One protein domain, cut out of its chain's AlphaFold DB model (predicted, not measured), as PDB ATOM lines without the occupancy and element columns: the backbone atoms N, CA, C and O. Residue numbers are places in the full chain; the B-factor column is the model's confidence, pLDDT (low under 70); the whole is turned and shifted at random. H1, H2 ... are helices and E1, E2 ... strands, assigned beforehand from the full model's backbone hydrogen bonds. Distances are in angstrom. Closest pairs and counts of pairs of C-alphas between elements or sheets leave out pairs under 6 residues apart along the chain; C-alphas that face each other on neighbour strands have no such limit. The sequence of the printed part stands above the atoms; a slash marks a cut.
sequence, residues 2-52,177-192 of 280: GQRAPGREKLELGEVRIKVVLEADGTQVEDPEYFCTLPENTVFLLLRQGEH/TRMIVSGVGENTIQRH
ATOM      1  N   GLY A   2     -25.860  57.990 -25.459       40.25
ATOM      2  CA  GLY A   2     -25.954  56.539 -25.641       40.25
ATOM      3  C   GLY A   2     -25.325  56.139 -26.970       40.25
ATOM      4  O   GLY A   2     -25.769  56.616 -28.016       40.25
ATOM      5  N   GLN A   3     -24.279  55.316 -26.932       35.03
ATOM      6  CA  GLN A   3     -23.668  54.780 -28.143       35.03
ATOM      7  C   GLN A   3     -24.689  53.871 -28.834       35.03
ATOM      8  O   GLN A   3     -25.046  52.805 -28.341       35.03
ATOM      9  N   ARG A   4     -25.230  54.344 -29.961       46.59
ATOM     10  CA  ARG A   4     -26.087  53.546 -30.837       46.59
ATOM     11  C   ARG A   4     -25.226  52.446 -31.449       46.59
ATOM     12  O   ARG A   4     -24.196  52.746 -32.043       46.59
ATOM     13  N   ALA A   5     -25.663  51.194 -31.328       50.47
ATOM     14  CA  ALA A   5     -24.996  50.062 -31.960       50.47
ATOM     15  C   ALA A   5     -24.745  50.353 -33.463       50.47
ATOM     16  O   ALA A   5     -25.689  50.745 -34.164       50.47
ATOM     17  N   PRO A   6     -23.516  50.145 -33.981       57.41
ATOM     18  CA  PRO A   6     -23.095  50.541 -35.336       57.41
ATOM     19  C   PRO A   6     -23.911  49.897 -36.470       57.41
ATOM     20  O   PRO A   6     -23.844  50.327 -37.620       57.41
ATOM     21  N   GLY A   7     -24.728  48.889 -36.159       57.53
ATOM     22  CA  GLY A   7     -25.641  48.267 -37.108       57.53
ATOM     23  C   GLY A   7     -26.759  49.180 -37.606       57.53
ATOM     24  O   GLY A   7     -27.143  49.068 -38.763       57.53
ATOM     25  N   ARG A   8     -27.286  50.097 -36.781       56.31
ATOM     26  CA  ARG A   8     -28.494  50.866 -37.142       56.31
ATOM     27  C   ARG A   8     -28.253  51.844 -38.296       56.31
ATOM     28  O   ARG A   8     -29.063  51.916 -39.214       56.31
ATOM     29  N   GLU A   9     -27.133  52.557 -38.249       53.94
ATOM     30  CA  GLU A   9     -26.728  53.524 -39.276       53.94
ATOM     31  C   GLU A   9     -26.290  52.816 -40.563       53.94
ATOM     32  O   GLU A   9     -26.709  53.184 -41.658       53.94
ATOM     33  N   LYS A  10     -25.543  51.715 -40.428       60.50
ATOM     34  CA  LYS A  10     -25.044  50.931 -41.565       60.50
ATOM     35  C   LYS A  10     -26.149  50.168 -42.305       60.50
ATOM     36  O   LYS A  10     -25.942  49.745 -43.441       60.50
ATOM     37  N   LEU A  11     -27.316  49.992 -41.675       58.53
ATOM     38  CA  LEU A  11     -28.463  49.289 -42.247       58.53
ATOM     39  C   LEU A  11     -29.549  50.186 -42.861       58.53
ATOM     40  O   LEU A  11     -30.529  49.643 -43.369       58.53
ATOM     41  N   GLU A  12     -29.379  51.514 -42.854       62.16
ATOM     42  CA  GLU A  12     -30.400  52.487 -43.307       62.16
ATOM     43  C   GLU A  12     -31.770  52.265 -42.649       62.16
ATOM     44  O   GLU A  12     -32.839  52.563 -43.190       62.16
ATOM     45  N   LEU A  13     -31.752  51.719 -41.438       60.41
ATOM     46  CA  LEU A  13     -32.954  51.535 -40.659       60.41
ATOM     47  C   LEU A  13     -33.262  52.899 -40.059       60.41
ATOM     48  O   LEU A  13     -32.609  53.285 -39.093       60.41
ATOM     49  N   GLY A  14     -34.181  53.646 -40.674       63.81
ATOM     50  CA  GLY A  14     -34.514  55.020 -40.287       63.81
ATOM     51  C   GLY A  14     -34.985  55.184 -38.829       63.81
ATOM     52  O   GLY A  14     -34.515  54.556 -37.877       63.81
ATOM     53  N   GLU A  15     -35.979  56.031 -38.591       69.19
ATOM     54  CA  GLU A  15     -36.458  56.273 -37.218       69.19
ATOM     55  C   GLU A  15     -37.313  55.124 -36.636       69.19
ATOM     56  O   GLU A  15     -37.956  55.251 -35.600       69.19
ATOM     57  N   VAL A  16     -37.292  53.951 -37.270       74.62
ATOM     58  CA  VAL A  16     -38.018  52.766 -36.808       74.62
ATOM     59  C   VAL A  16     -37.366  52.222 -35.534       74.62
ATOM     60  O   VAL A  16     -36.140  52.106 -35.442       74.62
ATOM     61  N   ARG A  17     -38.188  51.887 -34.532       78.62
ATOM     62  CA  ARG A  17     -37.740  51.176 -33.328       78.62
ATOM     63  C   ARG A  17     -37.387  49.741 -33.696       78.62
ATOM     64  O   ARG A  17     -38.185  49.051 -34.331       78.62
ATOM     65  N   ILE A  18     -36.193  49.316 -33.300       84.56
ATOM     66  CA  ILE A  18     -35.634  48.016 -33.665       84.56
ATOM     67  C   ILE A  18     -35.222  47.286 -32.410       84.56
ATOM     68  O   ILE A  18     -34.600  47.868 -31.523       84.56
ATOM     69  N   LYS A  19     -35.557  46.004 -32.386       90.19
ATOM     70  CA  LYS A  19     -35.137  45.054 -31.377       90.19
ATOM     71  C   LYS A  19     -34.039  44.173 -31.968       90.19
ATOM     72  O   LYS A  19     -34.198  43.640 -33.064       90.19
ATOM     73  N   VAL A  20     -32.929  44.040 -31.250       90.75
ATOM     74  CA  VAL A  20     -31.832  43.140 -31.617       90.75
ATOM     75  C   VAL A  20     -31.989  41.863 -30.808       90.75
ATOM     76  O   VAL A  20     -32.114  41.920 -29.585       90.75
ATOM     77  N   VAL A  21     -32.018  40.719 -31.484       93.44
ATOM     78  CA  VAL A  21     -32.093  39.401 -30.841       93.44
ATOM     79  C   VAL A  21     -31.024  38.470 -31.389       93.44
ATOM     80  O   VAL A  21     -30.554  38.657 -32.512       93.44
ATOM     81  N   LEU A  22     -30.661  37.449 -30.625       92.69
ATOM     82  CA  LEU A  22     -29.823  36.356 -31.110       92.69
ATOM     83  C   LEU A  22     -30.609  35.458 -32.071       92.69
ATOM     84  O   LEU A  22     -31.776  35.145 -31.837       92.69
ATOM     85  N   GLU A  23     -29.966  35.009 -33.151       90.94
ATOM     86  CA  GLU A  23     -30.579  34.047 -34.077       90.94
ATOM     87  C   GLU A  23     -30.907  32.719 -33.377       90.94
ATOM     88  O   GLU A  23     -31.957  32.138 -33.642       90.94
ATOM     89  N   ALA A  24     -30.018  32.258 -32.492       89.31
ATOM     90  CA  ALA A  24     -30.057  30.915 -31.921       89.31
ATOM     91  C   ALA A  24     -31.284  30.656 -31.033       89.31
ATOM     92  O   ALA A  24     -31.870  29.577 -31.101       89.31
ATOM     93  N   ASP A  25     -31.668  31.633 -30.215       91.62
ATOM     94  CA  ASP A  25     -32.671  31.462 -29.157       91.62
ATOM     95  C   ASP A  25     -33.657  32.638 -29.029       91.62
ATOM     96  O   ASP A  25     -34.608  32.560 -28.252       91.62
ATOM     97  N   GLY A  26     -33.462  33.720 -29.789       92.12
ATOM     98  CA  GLY A  26     -34.321  34.899 -29.734       92.12
ATOM     99  C   GLY A  26     -34.094  35.787 -28.515       92.12
ATOM    100  O   GLY A  26     -34.871  36.728 -28.311       92.12
ATOM    101  N   THR A  27     -33.046  35.532 -27.726       93.69
ATOM    102  CA  THR A  27     -32.683  36.362 -26.576       93.69
ATOM    103  C   THR A  27     -32.430  37.789 -27.042       93.69
ATOM    104  O   THR A  27     -31.649  38.031 -27.966       93.69
ATOM    105  N   GLN A  28     -33.125  38.746 -26.426       93.19
ATOM    106  CA  GLN A  28     -32.971  40.158 -26.747       93.19
ATOM    107  C   GLN A  28     -31.676  40.694 -26.152       93.19
ATOM    108  O   GLN A  28     -31.408  40.490 -24.973       93.19
ATOM    109  N   VAL A  29     -30.911  41.414 -26.969       90.50
ATOM    110  CA  VAL A  29     -29.667  42.045 -26.540       90.50
ATOM    111  C   VAL A  29     -29.867  43.555 -26.506       90.50
ATOM    112  O   VAL A  29     -30.049  44.185 -27.549       90.50
ATOM    113  N   GLU A  30     -29.876  44.117 -25.298       87.69
ATOM    114  CA  GLU A  30     -30.037  45.559 -25.057       87.69
ATOM    115  C   GLU A  30     -28.724  46.226 -24.616       87.69
ATOM    116  O   GLU A  30     -28.494  47.388 -24.958       87.69
ATOM    117  N   ASP A  31     -27.841  45.477 -23.945       87.31
ATOM    118  CA  ASP A  31     -26.644  46.012 -23.293       87.31
ATOM    119  C   ASP A  31     -25.357  45.770 -24.103       87.31
ATOM    120  O   ASP A  31     -25.124  44.645 -24.565       87.31
ATOM    121  N   PRO A  32     -24.485  46.786 -24.260       81.88
ATOM    122  CA  PRO A  32     -23.224  46.666 -24.990       81.88
ATOM    123  C   PRO A  32     -22.257  45.657 -24.348       81.88
ATOM    124  O   PRO A  32     -21.542  44.962 -25.068       81.88
ATOM    125  N   GLU A  33     -22.260  45.521 -23.022       86.06
ATOM    126  CA  GLU A  33     -21.381  44.602 -22.290       86.06
ATOM    127  C   GLU A  33     -21.668  43.136 -22.635       86.06
ATOM    128  O   GLU A  33     -20.748  42.320 -22.700       86.06
ATOM    129  N   TYR A  34     -22.930  42.803 -22.925       85.00
ATOM    130  CA  TYR A  34     -23.320  41.452 -23.325       85.00
ATOM    131  C   TYR A  34     -22.773  41.076 -24.709       85.00
ATOM    132  O   TYR A  34     -22.472  39.914 -24.958       85.00
ATOM    133  N   PHE A  35     -22.551  42.039 -25.613       85.00
ATOM    134  CA  PHE A  35     -21.934  41.738 -26.912       85.00
ATOM    135  C   PHE A  35     -20.500  41.229 -26.772       85.00
ATOM    136  O   PHE A  35     -20.062  40.420 -27.584       85.00
ATOM    137  N   CYS A  36     -19.777  41.686 -25.747       84.56
ATOM    138  CA  CYS A  36     -18.389  41.299 -25.514       84.56
ATOM    139  C   CYS A  36     -18.244  39.890 -24.925       84.56
ATOM    140  O   CYS A  36     -17.159  39.320 -24.999       84.56
ATOM    141  N   THR A  37     -19.302  39.334 -24.328       88.62
ATOM    142  CA  THR A  37     -19.281  37.978 -23.758       88.62
ATOM    143  C   THR A  37     -19.680  36.909 -24.773       88.62
ATOM    144  O   THR A  37     -19.432  35.723 -24.546       88.62
ATOM    145  N   LEU A  38     -20.294  37.312 -25.888       87.38
ATOM    146  CA  LEU A  38     -20.753  36.402 -26.925       87.38
ATOM    147  C   LEU A  38     -19.583  35.901 -27.789       87.38
ATOM    148  O   LEU A  38     -18.666  36.666 -28.092       87.38
ATOM    149  N   PRO A  39     -19.614  34.630 -28.231       89.50
ATOM    150  CA  PRO A  39     -18.603  34.090 -29.133       89.50
ATOM    151  C   PRO A  39     -18.494  34.879 -30.443       89.50
ATOM    152  O   PRO A  39     -19.464  35.471 -30.928       89.50
ATOM    153  N   GLU A  40     -17.327  34.819 -31.078       87.12
ATOM    154  CA  GLU A  40     -17.165  35.332 -32.438       87.12
ATOM    155  C   GLU A  40     -18.122  34.639 -33.414       87.12
ATOM    156  O   GLU A  40     -18.477  33.471 -33.245       87.12
ATOM    157  N   ASN A  41     -18.516  35.351 -34.472       86.94
ATOM    158  CA  ASN A  41     -19.485  34.875 -35.463       86.94
ATOM    159  C   ASN A  41     -20.880  34.614 -34.877       86.94
ATOM    160  O   ASN A  41     -21.686  33.898 -35.477       86.94
ATOM    161  N   THR A  42     -21.197  35.232 -33.736       90.00
ATOM    162  CA  THR A  42     -22.571  35.280 -33.246       90.00
ATOM    163  C   THR A  42     -23.436  36.070 -34.222       90.00
ATOM    164  O   THR A  42     -23.087  37.168 -34.672       90.00
ATOM    165  N   VAL A  43     -24.580  35.483 -34.564       89.88
ATOM    166  CA  VAL A  43     -25.540  36.060 -35.496       89.88
ATOM    167  C   VAL A  43     -26.641  36.774 -34.728       89.88
ATOM    168  O   VAL A  43     -27.301  36.194 -33.862       89.88
ATOM    169  N   PHE A  44     -26.893  38.014 -35.129       90.25
ATOM    170  CA  PHE A  44     -27.981  38.834 -34.624       90.25
ATOM    171  C   PHE A  44     -29.049  39.037 -35.700       90.25
ATOM    172  O   PHE A  44     -28.751  39.191 -36.889       90.25
ATOM    173  N   LEU A  45     -30.303  39.083 -35.266       90.00
ATOM    174  CA  LEU A  45     -31.456  39.450 -36.075       90.00
ATOM    175  C   LEU A  45     -31.985  40.804 -35.611       90.00
ATOM    176  O   LEU A  45     -32.152  41.052 -34.416       90.00
ATOM    177  N   LEU A  46     -32.253  41.683 -36.575       90.50
ATOM    178  CA  LEU A  46     -32.839  42.994 -36.339       90.50
ATOM    179  C   LEU A  46     -34.311  42.933 -36.712       90.50
ATOM    180  O   LEU A  46     -34.654  42.793 -37.886       90.50
ATOM    181  N   LEU A  47     -35.156  43.045 -35.693       88.88
ATOM    182  CA  LEU A  47     -36.603  42.960 -35.801       88.88
ATOM    183  C   LEU A  47     -37.213  44.358 -35.692       88.88
ATOM    184  O   LEU A  47     -36.925  45.107 -34.753       88.88
ATOM    185  N   ARG A  48     -38.064  44.719 -36.651       87.62
ATOM    186  CA  ARG A  48     -38.864  45.949 -36.618       87.62
ATOM    187  C   ARG A  48     -40.000  45.830 -35.606       87.62
ATOM    188  O   ARG A  48     -40.348  44.751 -35.132       87.62
ATOM    189  N   GLN A  49     -40.624  46.959 -35.292       81.12
ATOM    190  CA  GLN A  49     -41.785  46.981 -34.412       81.12
ATOM    191  C   GLN A  49     -42.924  46.103 -34.966       81.12
ATOM    192  O   GLN A  49     -43.410  46.336 -36.070       81.12
ATOM    193  N   GLY A  50     -43.331  45.093 -34.189       83.19
ATOM    194  CA  GLY A  50     -44.338  44.093 -34.571       83.19
ATOM    195  C   GLY A  50     -43.772  42.811 -35.197       83.19
ATOM    196  O   GLY A  50     -44.515  41.846 -35.374       83.19
ATOM    197  N   GLU A  51     -42.473  42.763 -35.497       86.62
ATOM    198  CA  GLU A  51     -41.797  41.535 -35.914       86.62
ATOM    199  C   GLU A  51     -41.412  40.693 -34.694       86.62
ATOM    200  O   GLU A  51     -41.101  41.209 -33.618       86.62
ATOM    201  N   HIS A  52     -41.455  39.377 -34.871       88.50
ATOM    202  CA  HIS A  52     -41.212  38.402 -33.816       88.50
ATOM    203  C   HIS A  52     -40.087  37.467 -34.245       88.50
ATOM    204  O   HIS A  52     -39.919  37.183 -35.431       88.50
ATOM    205  N   THR A 177     -33.463  41.665 -41.029       69.56
ATOM    206  CA  THR A 177     -32.068  41.773 -41.473       69.56
ATOM    207  C   THR A 177     -31.121  41.039 -40.530       69.56
ATOM    208  O   THR A 177     -31.162  41.233 -39.314       69.56
ATOM    209  N   ARG A 178     -30.251  40.209 -41.111       72.06
ATOM    210  CA  ARG A 178     -29.231  39.419 -40.417       72.06
ATOM    211  C   ARG A 178     -27.913  40.195 -40.340       72.06
ATOM    212  O   ARG A 178     -27.452  40.721 -41.353       72.06
ATOM    213  N   MET A 179     -27.296  40.239 -39.162       71.06
ATOM    214  CA  MET A 179     -25.943  40.766 -38.960       71.06
ATOM    215  C   MET A 179     -25.036  39.708 -38.341       71.06
ATOM    216  O   MET A 179     -25.442  38.992 -37.429       71.06
ATOM    217  N   ILE A 180     -23.796  39.653 -38.823       69.06
ATOM    218  CA  ILE A 180     -22.724  38.822 -38.273       69.06
ATOM    219  C   ILE A 180     -21.638  39.768 -37.769       69.06
ATOM    220  O   ILE A 180     -21.229  40.677 -38.496       69.06
ATOM    221  N   VAL A 181     -21.198  39.572 -36.527       54.25
ATOM    222  CA  VAL A 181     -20.067  40.302 -35.946       54.25
ATOM    223  C   VAL A 181     -18.870  39.353 -35.893       54.25
ATOM    224  O   VAL A 181     -18.917  38.322 -35.219       54.25
ATOM    225  N   SER A 182     -17.809  39.686 -36.625       42.62
ATOM    226  CA  SER A 182     -16.517  38.990 -36.576       42.62
ATOM    227  C   SER A 182     -15.545  39.792 -35.703       42.62
ATOM    228  O   SER A 182     -15.574  41.023 -35.720       42.62
ATOM    229  N   GLY A 183     -14.753  39.095 -34.885       34.53
ATOM    230  CA  GLY A 183     -13.946  39.671 -33.809       34.53
ATOM    231  C   GLY A 183     -12.861  40.659 -34.259       34.53
ATOM    232  O   GLY A 183     -12.205  40.480 -35.279       34.53
ATOM    233  N   VAL A 184     -12.726  41.708 -33.441       38.78
ATOM    234  CA  VAL A 184     -11.587  42.607 -33.166       38.78
ATOM    235  C   VAL A 184     -10.499  42.728 -34.249       38.78
ATOM    236  O   VAL A 184      -9.522  41.985 -34.274       38.78
ATOM    237  N   GLY A 185     -10.613  43.777 -35.068       33.84
ATOM    238  CA  GLY A 185      -9.523  44.289 -35.906       33.84
ATOM    239  C   GLY A 185     -10.007  45.304 -36.934       33.84
ATOM    240  O   GLY A 185      -9.530  46.432 -36.971       33.84
ATOM    241  N   GLU A 186     -11.043  44.957 -37.692       33.94
ATOM    242  CA  GLU A 186     -11.694  45.835 -38.662       33.94
ATOM    243  C   GLU A 186     -13.184  45.465 -38.704       33.94
ATOM    244  O   GLU A 186     -13.543  44.297 -38.817       33.94
ATOM    245  N   ASN A 187     -14.076  46.451 -38.560       35.53
ATOM    246  CA  ASN A 187     -15.532  46.249 -38.521       35.53
ATOM    247  C   ASN A 187     -16.103  45.878 -39.907       35.53
ATOM    248  O   ASN A 187     -16.834  46.659 -40.538       35.53
ATOM    249  N   THR A 188     -15.806  44.674 -40.391       36.31
ATOM    250  CA  THR A 188     -16.328  44.132 -41.649       36.31
ATOM    251  C   THR A 188     -17.681  43.455 -41.408       36.31
ATOM    252  O   THR A 188     -17.810  42.238 -41.373       36.31
ATOM    253  N   ILE A 189     -18.734  44.259 -41.229       42.91
ATOM    254  CA  ILE A 189     -20.121  43.763 -41.197       42.91
ATOM    255  C   ILE A 189     -20.504  43.333 -42.618       42.91
ATOM    256  O   ILE A 189     -20.734  44.182 -43.482       42.91
ATOM    257  N   GLN A 190     -20.577  42.025 -42.868       40.06
ATOM    258  CA  GLN A 190     -21.086  41.481 -44.128       40.06
ATOM    259  C   GLN A 190     -22.620  41.427 -44.094       40.06
ATOM    260  O   GLN A 190     -23.215  40.587 -43.418       40.06
ATOM    261  N   ARG A 191     -23.277  42.318 -44.850       39.41
ATOM    262  CA  ARG A 191     -24.696  42.180 -45.213       39.41
ATOM    263  C   ARG A 191     -24.834  40.955 -46.122       39.41
ATOM    264  O   ARG A 191     -24.451  41.016 -47.284       39.41
ATOM    265  N   HIS A 192     -25.383  39.861 -45.605       37.44
ATOM    266  CA  HIS A 192     -25.857  38.758 -46.440       37.44
ATOM    267  C   HIS A 192     -27.353  38.947 -46.699       37.44
ATOM    268  O   HIS A 192     -28.195  38.526 -45.906       37.44
TER     269      HIS A 192
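What this domain is: This is residues 2 to 52 and 177 to 192 of the 280 residues of the protein "CIDE-N domain-containing protein" of Portunus trituberculatus (UniProt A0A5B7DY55). There is little regular structure: H1 grazes a small antiparallel sheet, E1 E2 E3, and H2 is off it. Chain order is H1, E1, H2, E2, E3; 25 of 67 printed residues are in these, and the class is mixed. The whole is compact, radius of gyration of the C-alphas 11.6 A, spanning 32 by 27 by 25 A.

How they stand to each other: E2, residues 43 to 48, is antiparallel to E1, residues 18 to 22, and E3, residues 177 to 180; N 19 and O 47, like N 44 and O 179, are 2.9 A apart, within hydrogen-bond range. H1, residues 7 to 10, only grazes the sheet. H2, residues 32 to 37, is not on it and has 0 of 2 O i to N i+4 but 3 of 3 O i to N i+3 pairs within range.

Where its parts are: E2 is 16.6 A long; H1 begins at C-alpha 7 (-25.641, 48.267, -37.108), E3 ends at C-alpha 180 (-22.724, 38.822, -38.273).

The domain as a whole: C-alphas 52 and 177 are 12.4 A apart across the cut; 28 residues have pLDDT under 70.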